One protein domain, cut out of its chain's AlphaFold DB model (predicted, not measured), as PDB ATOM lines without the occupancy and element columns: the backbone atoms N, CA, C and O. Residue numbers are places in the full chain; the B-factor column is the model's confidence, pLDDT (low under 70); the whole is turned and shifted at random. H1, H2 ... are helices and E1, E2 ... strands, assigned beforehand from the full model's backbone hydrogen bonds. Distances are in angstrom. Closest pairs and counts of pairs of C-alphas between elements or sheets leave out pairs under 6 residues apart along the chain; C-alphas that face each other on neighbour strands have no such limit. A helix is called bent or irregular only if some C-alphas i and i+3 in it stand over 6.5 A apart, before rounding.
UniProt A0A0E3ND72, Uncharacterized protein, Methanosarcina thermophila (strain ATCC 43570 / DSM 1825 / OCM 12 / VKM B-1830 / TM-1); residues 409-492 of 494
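Overview. This is residues 409 to 492 of the 494 residues of an uncharacterized protein of Methanosarcina thermophila (strain ATCC 43570 / DSM 1825 / OCM 12 / VKM B-1830 / TM-1) (UniProt A0A0E3ND72). A small, twisted sheet of three strands, E1 to E3, has its helices gathered on one side, while its other side is bare. H2 covers E1 slantwise, H3 runs crosswise to H2 and comes near E3, H4 folds back on the last part of H3, and the short H1 sits at the end of E3. The printed part has 84 residues, with three named strands followed by four named helices; the sheet's order is E1, E2, E3, antiparallel, and the class is mixed, helices and strands. The whole is compact, with a radius of gyration of the C-alphas of 12.2 A, and rounded, spanning 32 by 27 by 22 A.

Arrangement. E1, residues 410 to 415, E2, residues 421 to 426, and E3, residues 437 to 442, form a meander, each strand the antiparallel neighbour of the one before. In the hairpin of E1 and E2, N 413 and O 423 are within hydrogen-bond range at 2.9 A. In the hairpin of E2 and E3, N 424 and O 439 are within that range at 2.9 A. The sheet is only just strongly twisted, its C-alphas lying up to 4.3 A off the best plane. Residues 410 to 411 of E1 also pair, antiparallel, with residues 462 to 463. H1, residues 443 to 446, only grazes the sheet. H2, residues 448 to 458, is on the sheet at a height of 10.9 A; it lies over E1 and only just over E2, with 3 C-alphas falling there, and runs slantwise to the strands, at 48 degrees to E1 on the local plane. H3, residues 471 to 483, only grazes the sheet with residues 476 to 481. With residues 472 to 473 alone it touches H2, about perpendicular at 78 degrees; the closest C-alphas, of Asp 454 and Leu 473, are 6.6 A apart. H4, residues 487 to 492, is not on the sheet. It forms a helical hairpin with H3, opposite ways at a steep tilt of 45 degrees; residues 478 to 482 of H3 alone touch it, the closest C-alphas, of Lys 478 and Ile 490, being 6.7 A apart. Every O i to N i+4 pair is within hydrogen-bond range in H3 and H4, 5 of 7 are in H2, and H1 is too short for one.

Along the chain. E1 begins at C-alpha 410, (26.627, 92.101, 96.446), and is 16.0 A long; E2 is 15.7 A and E3 16.5 A. H2, 13.7 A, is irregular: C-alphas 450 and 453 are 7.9 A apart. H3 is 18.5 A long, from C-alpha 471 at (25.683, 76.627, 98.905). H4 ends at C-alpha 492, (31.429, 89.006, 87.804).

Size, cuts and confidence. The C-alphas farthest apart, of Trp 432 and Glu 450, are 34.9 A apart. The printed part has no cut. The link from H2 to H3, residues 459 to 470, is long. The mean pLDDT of the printed part is 75.5; residues 416 to 420, 427 to 436, 445 to 446 and 448 to 450 are under 70.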
ATOM      1  N   GLU A 409      30.535  94.527  94.704       70.38
ATOM      2  CA  GLU A 409      29.958  93.941  95.923       70.38
ATOM      3  C   GLU A 409      28.444  93.672  95.792       70.38
ATOM      4  O   GLU A 409      27.651  94.524  95.383       70.38
ATOM      5  N   MET A 410      28.020  92.490  96.241       77.06
ATOM      6  CA  MET A 410      26.627  92.101  96.446       77.06
ATOM      7  C   MET A 410      26.231  92.305  97.915       77.06
ATOM      8  O   MET A 410      26.951  91.894  98.826       77.06
ATOM      9  N   THR A 411      25.054  92.879  98.170       76.50
ATOM     10  CA  THR A 411      24.469  92.951  99.521       76.50
ATOM     11  C   THR A 411      23.076  92.340  99.536       76.50
ATOM     12  O   THR A 411      22.245  92.643  98.681       76.50
ATOM     13  N   ILE A 412      22.813  91.503 100.540       76.75
ATOM     14  CA  ILE A 412      21.522  90.840 100.731       76.75
ATOM     15  C   ILE A 412      20.782  91.483 101.904       76.75
ATOM     16  O   ILE A 412      21.314  91.586 103.012       76.75
ATOM     17  N   SER A 413      19.534  91.880 101.670       79.00
ATOM     18  CA  SER A 413      18.629  92.410 102.687       79.00
ATOM     19  C   SER A 413      17.241  91.777 102.579       79.00
ATOM     20  O   SER A 413      16.881  91.179 101.565       79.00
ATOM     21  N   LEU A 414      16.472  91.879 103.659       77.31
ATOM     22  CA  LEU A 414      15.086  91.427 103.710       77.31
ATOM     23  C   LEU A 414      14.194  92.654 103.836       77.31
ATOM     24  O   LEU A 414      14.428  93.495 104.708       77.31
ATOM     25  N   LYS A 415      13.169  92.751 102.987       75.00
ATOM     26  CA  LYS A 415      12.155  93.800 103.109       75.00
ATOM     27  C   LYS A 415      10.948  93.256 103.874       75.00
ATOM     28  O   LYS A 415      10.258  92.383 103.348       75.00
ATOM     29  N   PRO A 416      10.666  93.754 105.090       60.31
ATOM     30  CA  PRO A 416       9.440  93.401 105.795       60.31
ATOM     31  C   PRO A 416       8.227  94.054 105.107       60.31
ATOM     32  O   PRO A 416       8.253  95.247 104.796       60.31
ATOM     33  N   GLY A 417       7.170  93.276 104.841       59.22
ATOM     34  CA  GLY A 417       5.977  93.728 104.112       59.22
ATOM     35  C   GLY A 417       4.946  92.619 103.848       59.22
ATOM     36  O   GLY A 417       5.025  91.547 104.437       59.22
ATOM     37  N   ILE A 418       3.972  92.893 102.966       54.16
ATOM     38  CA  ILE A 418       2.842  91.993 102.633       54.16
ATOM     39  C   ILE A 418       3.310  90.747 101.846       54.16
ATOM     40  O   ILE A 418       2.751  89.666 102.015       54.16
ATOM     41  N   SER A 419       4.368  90.876 101.039       58.19
ATOM     42  CA  SER A 419       5.185  89.773 100.515       58.19
ATOM     43  C   SER A 419       6.584  89.899 101.116       58.19
ATOM     44  O   SER A 419       7.249  90.916 100.923       58.19
ATOM     45  N   GLU A 420       7.043  88.897 101.870       68.62
ATOM     46  CA  GLU A 420       8.447  88.874 102.277       68.62
ATOM     47  C   GLU A 420       9.310  88.657 101.022       68.62
ATOM     48  O   GLU A 420       9.130  87.681 100.284       68.62
ATOM     49  N   GLU A 421      10.232  89.581 100.760       77.25
ATOM     50  CA  GLU A 421      11.105  89.557  99.586       77.25
ATOM     51  C   GLU A 421      12.572  89.591 100.010       77.25
ATOM     52  O   GLU A 421      12.986  90.383 100.866       77.25
ATOM     53  N   LEU A 422      13.366  88.732  99.372       78.69
ATOM     54  CA  LEU A 422      14.816  88.804  99.388       78.69
ATOM     55  C   LEU A 422      15.247  89.873  98.390       78.69
ATOM     56  O   LEU A 422      15.071  89.704  97.182       78.69
ATOM     57  N   ILE A 423      15.831  90.952  98.894       79.38
ATOM     58  CA  ILE A 423      16.377  92.013  98.059       79.38
ATOM     59  C   ILE A 423      17.876  91.817  97.966       79.38
ATOM     60  O   ILE A 423      18.587  91.833  98.975       79.38
ATOM     61  N   ILE A 424      18.352  91.654  96.739       79.50
ATOM     62  CA  ILE A 424      19.769  91.564  96.456       79.50
ATOM     63  C   ILE A 424      20.191  92.739  95.598       79.50
ATOM     64  O   ILE A 424      19.734  92.904  94.464       79.50
ATOM     65  N   HIS A 425      21.074  93.549  96.160       80.25
ATOM     66  CA  HIS A 425      21.695  94.660  95.469       80.25
ATOM     67  C   HIS A 425      23.044  94.212  94.929       80.25
ATOM     68  O   HIS A 425      23.843  93.631  95.663       80.25
ATOM     69  N   PHE A 426      23.274  94.502  93.658       75.12
ATOM     70  CA  PHE A 426      24.553  94.366  92.982       75.12
ATOM     71  C   PHE A 426      25.015  95.786  92.682       75.12
ATOM     72  O   PHE A 426      24.271  96.545  92.047       75.12
ATOM     73  N   GLY A 427      26.160  96.180  93.230       67.88
ATOM     74  CA  GLY A 427      26.620  97.561  93.170       67.88
ATOM     75  C   GLY A 427      26.757  98.238  94.540       67.88
ATOM     76  O   GLY A 427      26.267  97.746  95.562       67.88
ATOM     77  N   PRO A 428      27.389  99.421  94.579       61.44
ATOM     78  CA  PRO A 428      27.726 100.113  95.806       61.44
ATOM     79  C   PRO A 428      26.494 100.825  96.354       61.44
ATOM     80  O   PRO A 428      26.094 101.866  95.836       61.44
ATOM     81  N   ILE A 429      25.947 100.326  97.461       59.62
ATOM     82  CA  ILE A 429      24.875 101.017  98.186       59.62
ATOM     83  C   ILE A 429      25.461 102.261  98.862       59.62
ATOM     84  O   ILE A 429      26.212 102.166  99.835       59.62
ATOM     85  N   THR A 430      25.121 103.444  98.349       57.06
ATOM     86  CA  THR A 430      25.501 104.734  98.949       57.06
ATOM     87  C   THR A 430      24.298 105.419  99.595       57.06
ATOM     88  O   THR A 430      23.156 105.202  99.194       57.06
ATOM     89  N   GLN A 431      24.553 106.318 100.551       49.28
ATOM     90  CA  GLN A 431      23.531 107.176 101.179       49.28
ATOM     91  C   GLN A 431      22.781 108.097 100.189       49.28
ATOM     92  O   GLN A 431      21.785 108.708 100.557       49.28
ATOM     93  N   TRP A 432      23.256 108.179  98.941       46.31
ATOM     94  CA  TRP A 432      22.665 108.953  97.849       46.31
ATOM     95  C   TRP A 432      21.991 108.074  96.779       46.31
ATOM     96  O   TRP A 432      21.559 108.596  95.757       46.31
ATOM     97  N   GLY A 433      21.877 106.756  97.003       56.34
ATOM     98  CA  GLY A 433      21.137 105.850  96.118       56.34
ATOM     99  C   GLY A 433      21.941 105.265  94.951       56.34
ATOM    100  O   GLY A 433      21.470 105.270  93.820       56.34
ATOM    101  N   GLY A 434      23.143 104.742  95.205       54.25
ATOM    102  CA  GLY A 434      23.869 103.927  94.219       54.25
ATOM    103  C   GLY A 434      23.335 102.490  94.162       54.25
ATOM    104  O   GLY A 434      23.409 101.776  95.156       54.25
ATOM    105  N   ILE A 435      22.782 102.070  93.022       58.78
ATOM    106  CA  ILE A 435      22.368 100.686  92.743       58.78
ATOM    107  C   ILE A 435      22.622 100.429  91.253       58.78
ATOM    108  O   ILE A 435      22.011 101.089  90.416       58.78
ATOM    109  N   GLU A 436      23.486  99.471  90.915       62.41
ATOM    110  CA  GLU A 436      23.705  99.059  89.518       62.41
ATOM    111  C   GLU A 436      22.607  98.085  89.063       62.41
ATOM    112  O   GLU A 436      22.076  98.188  87.959       62.41
ATOM    113  N   TYR A 437      22.186  97.180  89.951       72.81
ATOM    114  CA  TYR A 437      21.018  96.328  89.747       72.81
ATOM    115  C   TYR A 437      20.410  95.882  91.080       72.81
ATOM    116  O   TYR A 437      21.116  95.540  92.025       72.81
ATOM    117  N   THR A 438      19.077  95.858  91.155       78.56
ATOM    118  CA  THR A 438      18.346  95.258  92.280       78.56
ATOM    119  C   THR A 438      17.522  94.089  91.786       78.56
ATOM    120  O   THR A 438      16.729  94.223  90.856       78.56
ATOM    121  N   MET A 439      17.692  92.950  92.447       81.75
ATOM    122  CA  MET A 439      16.886  91.761  92.238       81.75
ATOM    123  C   MET A 439      16.026  91.516  93.470       81.75
ATOM    124  O   MET A 439      16.552  91.298  94.558       81.75
ATOM    125  N   ASN A 440      14.712  91.508  93.273       82.25
ATOM    126  CA  ASN A 440      13.755  91.118  94.300       82.25
ATOM    127  C   ASN A 440      13.309  89.690  94.010       82.25
ATOM    128  O   ASN A 440      12.837  89.399  92.908       82.25
ATOM    129  N   ILE A 441      13.478  88.805  94.986       80.25
ATOM    130  CA  ILE A 441      13.020  87.423  94.906       80.25
ATOM    131  C   ILE A 441      11.961  87.214  95.991       80.25
ATOM    132  O   ILE A 441      12.294  87.321  97.175       80.25
ATOM    133  N   PRO A 442      10.705  86.903  95.635       79.12
ATOM    134  CA  PRO A 442       9.696  86.530  96.618       79.12
ATOM    135  C   PRO A 442      10.170  85.323  97.434       79.12
ATOM    136  O   PRO A 442      10.580  84.303  96.879       79.12
ATOM    137  N   LEU A 443      10.109  85.411  98.766       74.31
ATOM    138  CA  LEU A 443      10.589  84.343  99.654       74.31
ATOM    139  C   LEU A 443       9.832  83.015  99.461       74.31
ATOM    140  O   LEU A 443      10.370  81.935  99.721       74.31
ATOM    141  N   GLN A 444       8.610  83.094  98.932       72.00
ATOM    142  CA  GLN A 444       7.765  81.959  98.554       72.00
ATOM    143  C   GLN A 444       8.389  81.129  97.417       72.00
ATOM    144  O   GLN A 444       8.320  79.903  97.446       72.00
ATOM    145  N   ASP A 445       9.085  81.776  96.478       69.44
ATOM    146  CA  ASP A 445       9.647  81.128  95.287       69.44
ATOM    147  C   ASP A 445      11.015  80.467  95.541       69.44
ATOM    148  O   ASP A 445      11.556  79.748  94.691       69.44
ATOM    149  N   ILE A 446      11.610  80.712  96.713       68.88
ATOM    150  CA  ILE A 446      12.898  80.131  97.120       68.88
ATOM    151  C   ILE A 446      12.781  79.134  98.273       68.88
ATOM    152  O   ILE A 446      13.812  78.678  98.758       68.88
ATOM    153  N   SER A 447      11.566  78.737  98.666       72.12
ATOM    154  CA  SER A 447      11.322  77.824  99.795       72.12
ATOM    155  C   SER A 447      11.915  78.349 101.110       72.12
ATOM    156  O   SER A 447      12.729  77.689 101.750       72.12
ATOM    157  N   TYR A 448      11.507  79.551 101.532       66.44
ATOM    158  CA  TYR A 448      12.025  80.239 102.727       66.44
ATOM    159  C   TYR A 448      12.248  79.383 103.991       66.44
ATOM    160  O   TYR A 448      13.312  79.530 104.602       66.44
ATOM    161  N   PRO A 449      11.347  78.456 104.386       69.44
ATOM    162  CA  PRO A 449      11.573  77.608 105.560       69.44
ATOM    163  C   PRO A 449      12.852  76.761 105.474       69.44
ATOM    164  O   PRO A 449      13.479  76.500 106.497       69.44
ATOM    165  N   GLU A 450      13.273  76.376 104.266       69.81
ATOM    166  CA  GLU A 450      14.461  75.548 104.011       69.81
ATOM    167  C   GLU A 450      15.767  76.358 103.961       69.81
ATOM    168  O   GLU A 450      16.850  75.786 104.091       69.81
ATOM    169  N   LEU A 451      15.675  77.681 103.773       72.75
ATOM    170  CA  LEU A 451      16.813  78.599 103.615       72.75
ATOM    171  C   LEU A 451      16.968  79.588 104.777       72.75
ATOM    172  O   LEU A 451      17.849  80.444 104.736       72.75
ATOM    173  N   LYS A 452      16.138  79.494 105.822       75.31
ATOM    174  CA  LYS A 452      16.109  80.456 106.935       75.31
ATOM    175  C   LYS A 452      17.469  80.625 107.625       75.31
ATOM    176  O   LYS A 452      17.909  81.752 107.846       75.31
ATOM    177  N   GLU A 453      18.156  79.523 107.925       76.69
ATOM    178  CA  GLU A 453      19.497  79.558 108.530       76.69
ATOM    179  C   GLU A 453      20.567  80.098 107.570       76.69
ATOM    180  O   GLU A 453      21.484  80.807 107.987       76.69
ATOM    181  N   ASP A 454      20.445  79.789 106.278       81.12
ATOM    182  CA  ASP A 454      21.369  80.256 105.243       81.12
ATOM    183  C   ASP A 454      21.230  81.771 105.020       81.12
ATOM    184  O   ASP A 454      22.225  82.488 104.910       81.12
ATOM    185  N   LEU A 455      19.997  82.285 105.041       78.56
ATOM    186  CA  LEU A 455      19.700  83.713 104.943       78.56
ATOM    187  C   LEU A 455      20.232  84.488 106.151       78.56
ATOM    188  O   LEU A 455      20.890  85.510 105.969       78.56
ATOM    189  N   GLN A 456      20.051  83.984 107.376       80.19
ATOM    190  CA  GLN A 456      20.609  84.619 108.581       80.19
ATOM    191  C   GLN A 456      22.136  84.767 108.526       80.19
ATOM    192  O   GLN A 456      22.689  85.725 109.065       80.19
ATOM    193  N   LYS A 457      22.833  83.848 107.848       79.38
ATOM    194  CA  LYS A 457      24.293  83.903 107.682       79.38
ATOM    195  C   LYS A 457      24.749  84.911 106.627       79.38
ATOM    196  O   LYS A 457      25.927  85.275 106.658       79.38
ATOM    197  N   ALA A 458      23.872  85.340 105.720       79.81
ATOM    198  CA  ALA A 458      24.209  86.174 104.566       79.81
ATOM    199  C   ALA A 458      23.651  87.609 104.643       79.81
ATOM    200  O   ALA A 458      24.266  88.528 104.106       79.81
ATOM    201  N   VAL A 459      22.514  87.817 105.316       82.56
ATOM    202  CA  VAL A 459      21.855  89.129 105.420       82.56
ATOM    203  C   VAL A 459      22.767  90.156 106.095       82.56
ATOM    204  O   VAL A 459      23.408  89.880 107.107       82.56
ATOM    205  N   GLY A 460      22.820  91.358 105.517       73.00
ATOM    206  CA  GLY A 460      23.620  92.478 106.022       73.00
ATOM    207  C   GLY A 460      25.126  92.348 105.782       73.00
ATOM    208  O   GLY A 460      25.873  93.259 106.137       73.00
ATOM    209  N   LYS A 461      25.589  91.253 105.166       77.69
ATOM    210  CA  LYS A 461      26.990  91.092 104.764       77.69
ATOM    211  C   LYS A 461      27.204  91.587 103.339       77.69
ATOM    212  O   LYS A 461      26.347  91.420 102.473       77.69
ATOM    213  N   LYS A 462      28.387  92.152 103.116       77.56
ATOM    214  CA  LYS A 462      28.929  92.446 101.788       77.56
ATOM    215  C   LYS A 462      29.626  91.204 101.254       77.56
ATOM    216  O   LYS A 462      30.416  90.589 101.972       77.56
ATOM    217  N   ILE A 463      29.290  90.820 100.032       78.38
ATOM    218  CA  ILE A 463      29.690  89.553  99.428       78.38
ATOM    219  C   ILE A 463      30.238  89.844  98.035       78.38
ATOM    220  O   ILE A 463      29.532  90.352  97.180       78.38
ATOM    221  N   ASP A 464      31.500  89.513  97.810       75.19
ATOM    222  CA  ASP A 464      32.235  89.717  96.554       75.19
ATOM    223  C   ASP A 464      32.212  88.477  95.638       75.19
ATOM    224  O   ASP A 464      32.575  88.569  94.472       75.19
ATOM    225  N   LYS A 465      31.800  87.302  96.144       82.38
ATOM    226  CA  LYS A 465      31.695  86.051  95.367       82.38
ATOM    227  C   LYS A 465      30.518  85.183  95.796       82.38
ATOM    228  O   LYS A 465      30.276  85.003  96.990       82.38
ATOM    229  N   LEU A 466      29.862  84.524  94.837       82.81
ATOM    230  CA  LEU A 466      28.766  83.577  95.102       82.81
ATOM    231  C   LEU A 466      29.205  82.384  95.965       82.81
ATOM    232  O   LEU A 466      28.396  81.848  96.713       82.81
ATOM    233  N   SER A 467      30.480  81.987  95.911       82.94
ATOM    234  CA  SER A 467      31.035  80.910  96.746       82.94
ATOM    235  C   SER A 467      31.090  81.246  98.240       82.94
ATOM    236  O   SER A 467      31.197  80.337  99.061       82.94
ATOM    237  N   LYS A 468      30.999  82.531  98.610       85.62
ATOM    238  CA  LYS A 468      30.925  82.970 100.012       85.62
ATOM    239  C   LYS A 468      29.497  82.942 100.572       85.62
ATOM    240  O   LYS A 468      29.316  83.151 101.772       85.62
ATOM    241  N   LEU A 469      28.490  82.673  99.736       85.12
ATOM    242  CA  LEU A 469      27.132  82.371 100.188       85.12
ATOM    243  C   LEU A 469      27.013  80.897 100.589       85.12
ATOM    244  O   LEU A 469      27.680  80.041 100.003       85.12
ATOM    245  N   PRO A 470      26.111  80.561 101.527       86.94
ATOM    246  CA  PRO A 470      25.721  79.177 101.752       86.94
ATOM    247  C   PRO A 470      25.282  78.514 100.444       86.94
ATOM    248  O   PRO A 470      24.541  79.098  99.654       86.94
ATOM    249  N   GLU A 471      25.734  77.285 100.215       84.19
ATOM    250  CA  GLU A 471      25.683  76.627  98.905       84.19
ATOM    251  C   GLU A 471      24.268  76.551  98.299       84.19
ATOM    252  O   GLU A 471      24.076  76.751  97.096       84.19
ATOM    253  N   LYS A 472      23.252  76.298  99.134       83.81
ATOM    254  CA  LYS A 472      21.847  76.251  98.704       83.81
ATOM    255  C   LYS A 472      21.351  77.628  98.251       83.81
ATOM    256  O   LYS A 472      20.705  77.735  97.208       83.81
ATOM    257  N   LEU A 473      21.699  78.676  98.999       83.56
ATOM    258  CA  LEU A 473      21.353  80.060  98.684       83.56
ATOM    259  C   LEU A 473      22.088  80.540  97.423       83.56
ATOM    260  O   LEU A 473      21.457  81.099  96.529       83.56
ATOM    261  N   ALA A 474      23.381  80.230  97.290       85.94
ATOM    262  CA  ALA A 474      24.182  80.537  96.103       85.94
ATOM    263  C   ALA A 474      23.566  79.949  94.820       85.94
ATOM    264  O   ALA A 474      23.452  80.641  93.805       85.94
ATOM    265  N   ARG A 475      23.109  78.686  94.869       86.06
ATOM    266  CA  ARG A 475      22.435  78.021  93.739       86.06
ATOM    267  C   ARG A 475      21.130  78.709  93.343       86.06
ATOM    268  O   ARG A 475      20.894  78.905  92.152       86.06
ATOM    269  N   LYS A 476      20.298  79.093  94.317       85.31
ATOM    270  CA  LYS A 476      19.027  79.793  94.060       85.31
ATOM    271  C   LYS A 476      19.259  81.175  93.452       85.31
ATOM    272  O   LYS A 476      18.650  81.492  92.435       85.31
ATOM    273  N   VAL A 477      20.190  81.948  94.010       84.38
ATOM    274  CA  VAL A 477      20.589  83.265  93.490       84.38
ATOM    275  C   VAL A 477      21.105  83.160  92.053       84.38
ATOM    276  O   VAL A 477      20.646  83.897  91.182       84.38
ATOM    277  N   LYS A 478      22.005  82.206  91.775       86.69
ATOM    278  CA  LYS A 478      22.531  81.965  90.424       86.69
ATOM    279  C   LYS A 478      21.427  81.580  89.435       86.69
ATOM    280  O   LYS A 478      21.401  82.101  88.324       86.69
ATOM    281  N   GLY A 479      20.503  80.705  89.837       86.56
ATOM    282  CA  GLY A 479      19.361  80.311  89.005       86.56
ATOM    283  C   GLY A 479      18.458  81.493  88.643       86.56
ATOM    284  O   GLY A 479      18.069  81.639  87.488       86.56
ATOM    285  N   TYR A 480      18.189  82.380  89.602       84.88
ATOM    286  CA  TYR A 480      17.400  83.591  89.369       84.88
ATOM    287  C   TYR A 480      18.080  84.592  88.432       84.88
ATOM    288  O   TYR A 480      17.418  85.174  87.573       84.88
ATOM    289  N   LEU A 481      19.399  84.762  88.550       83.75
ATOM    290  CA  LEU A 481      20.165  85.607  87.634       83.75
ATOM    291  C   LEU A 481      20.124  85.070  86.194       83.75
ATOM    292  O   LEU A 481      19.897  85.854  85.275       83.75
ATOM    293  N   LEU A 482      20.241  83.750  85.996       86.56
ATOM    294  CA  LEU A 482      20.095  83.121  84.673       86.56
ATOM    295  C   LEU A 482      18.696  83.348  84.088       86.56
ATOM    296  O   LEU A 482      18.569  83.738  82.931       86.56
ATOM    297  N   LEU A 483      17.640  83.176  84.893       86.38
ATOM    298  CA  LEU A 483      16.254  83.410  84.460       86.38
ATOM    299  C   LEU A 483      15.998  84.859  84.022       86.38
ATOM    300  O   LEU A 483      15.135  85.107  83.184       86.38
ATOM    301  N   LYS A 484      16.731  85.820  84.589       83.50
ATOM    302  CA  LYS A 484      16.653  87.242  84.229       83.50
ATOM    303  C   LYS A 484      17.652  87.644  83.138       83.50
ATOM    304  O   LYS A 484      17.764  88.832  82.852       83.50
ATOM    305  N   GLY A 485      18.368  86.685  82.543       83.31
ATOM    306  CA  GLY A 485      19.371  86.936  81.504       83.31
ATOM    307  C   GLY A 485      20.602  87.700  82.001       83.31
ATOM    308  O   GLY A 485      21.281  88.337  81.204       83.31
ATOM    309  N   ARG A 486      20.889  87.675  83.312       83.12
ATOM    310  CA  ARG A 486      22.013  88.391  83.944       83.12
ATOM    311  C   ARG A 486      23.251  87.512  84.105       83.12
ATOM    312  O   ARG A 486      23.806  87.349  85.193       83.12
ATOM    313  N   GLU A 487      23.660  86.899  83.001       83.44
ATOM    314  CA  GLU A 487      24.882  86.090  82.912       83.44
ATOM    315  C   GLU A 487      26.146  86.935  83.132       83.44
ATOM    316  O   GLU A 487      27.147  86.430  83.641       83.44
ATOM    317  N   ASP A 488      26.066  88.230  82.822       76.38
ATOM    318  CA  ASP A 488      27.071  89.252  83.111       76.38
ATOM    319  C   ASP A 488      27.391  89.338  84.613       76.38
ATOM    320  O   ASP A 488      28.555  89.220  84.993       76.38
ATOM    321  N   ILE A 489      26.367  89.418  85.473       78.62
ATOM    322  CA  ILE A 489      26.530  89.461  86.939       78.62
ATOM    323  C   ILE A 489      27.080  88.136  87.476       78.62
ATOM    324  O   ILE A 489      27.919  88.113  88.376       78.62
ATOM    325  N   ILE A 490      26.621  87.002  86.938       80.31
ATOM    326  CA  ILE A 490      27.126  85.684  87.357       80.31
ATOM    327  C   ILE A 490      28.620  85.580  87.069       80.31
ATOM    328  O   ILE A 490      29.363  85.060  87.898       80.31
ATOM    329  N   LYS A 491      29.057  86.071  85.907       80.81
ATOM    330  CA  LYS A 491      30.462  86.066  85.500       80.81
ATOM    331  C   LYS A 491      31.322  86.993  86.364       80.81
ATOM    332  O   LYS A 491      32.473  86.655  86.603       80.81
ATOM    333  N   GLN A 492      30.765  88.104  86.852       75.44
ATOM    334  CA  GLN A 492      31.429  89.006  87.804       75.44
ATOM    335  C   GLN A 492      31.590  88.385  89.203       75.44
ATOM    336  O   GLN A 492      32.610  88.593  89.846       75.44
TER     337      GLN A 492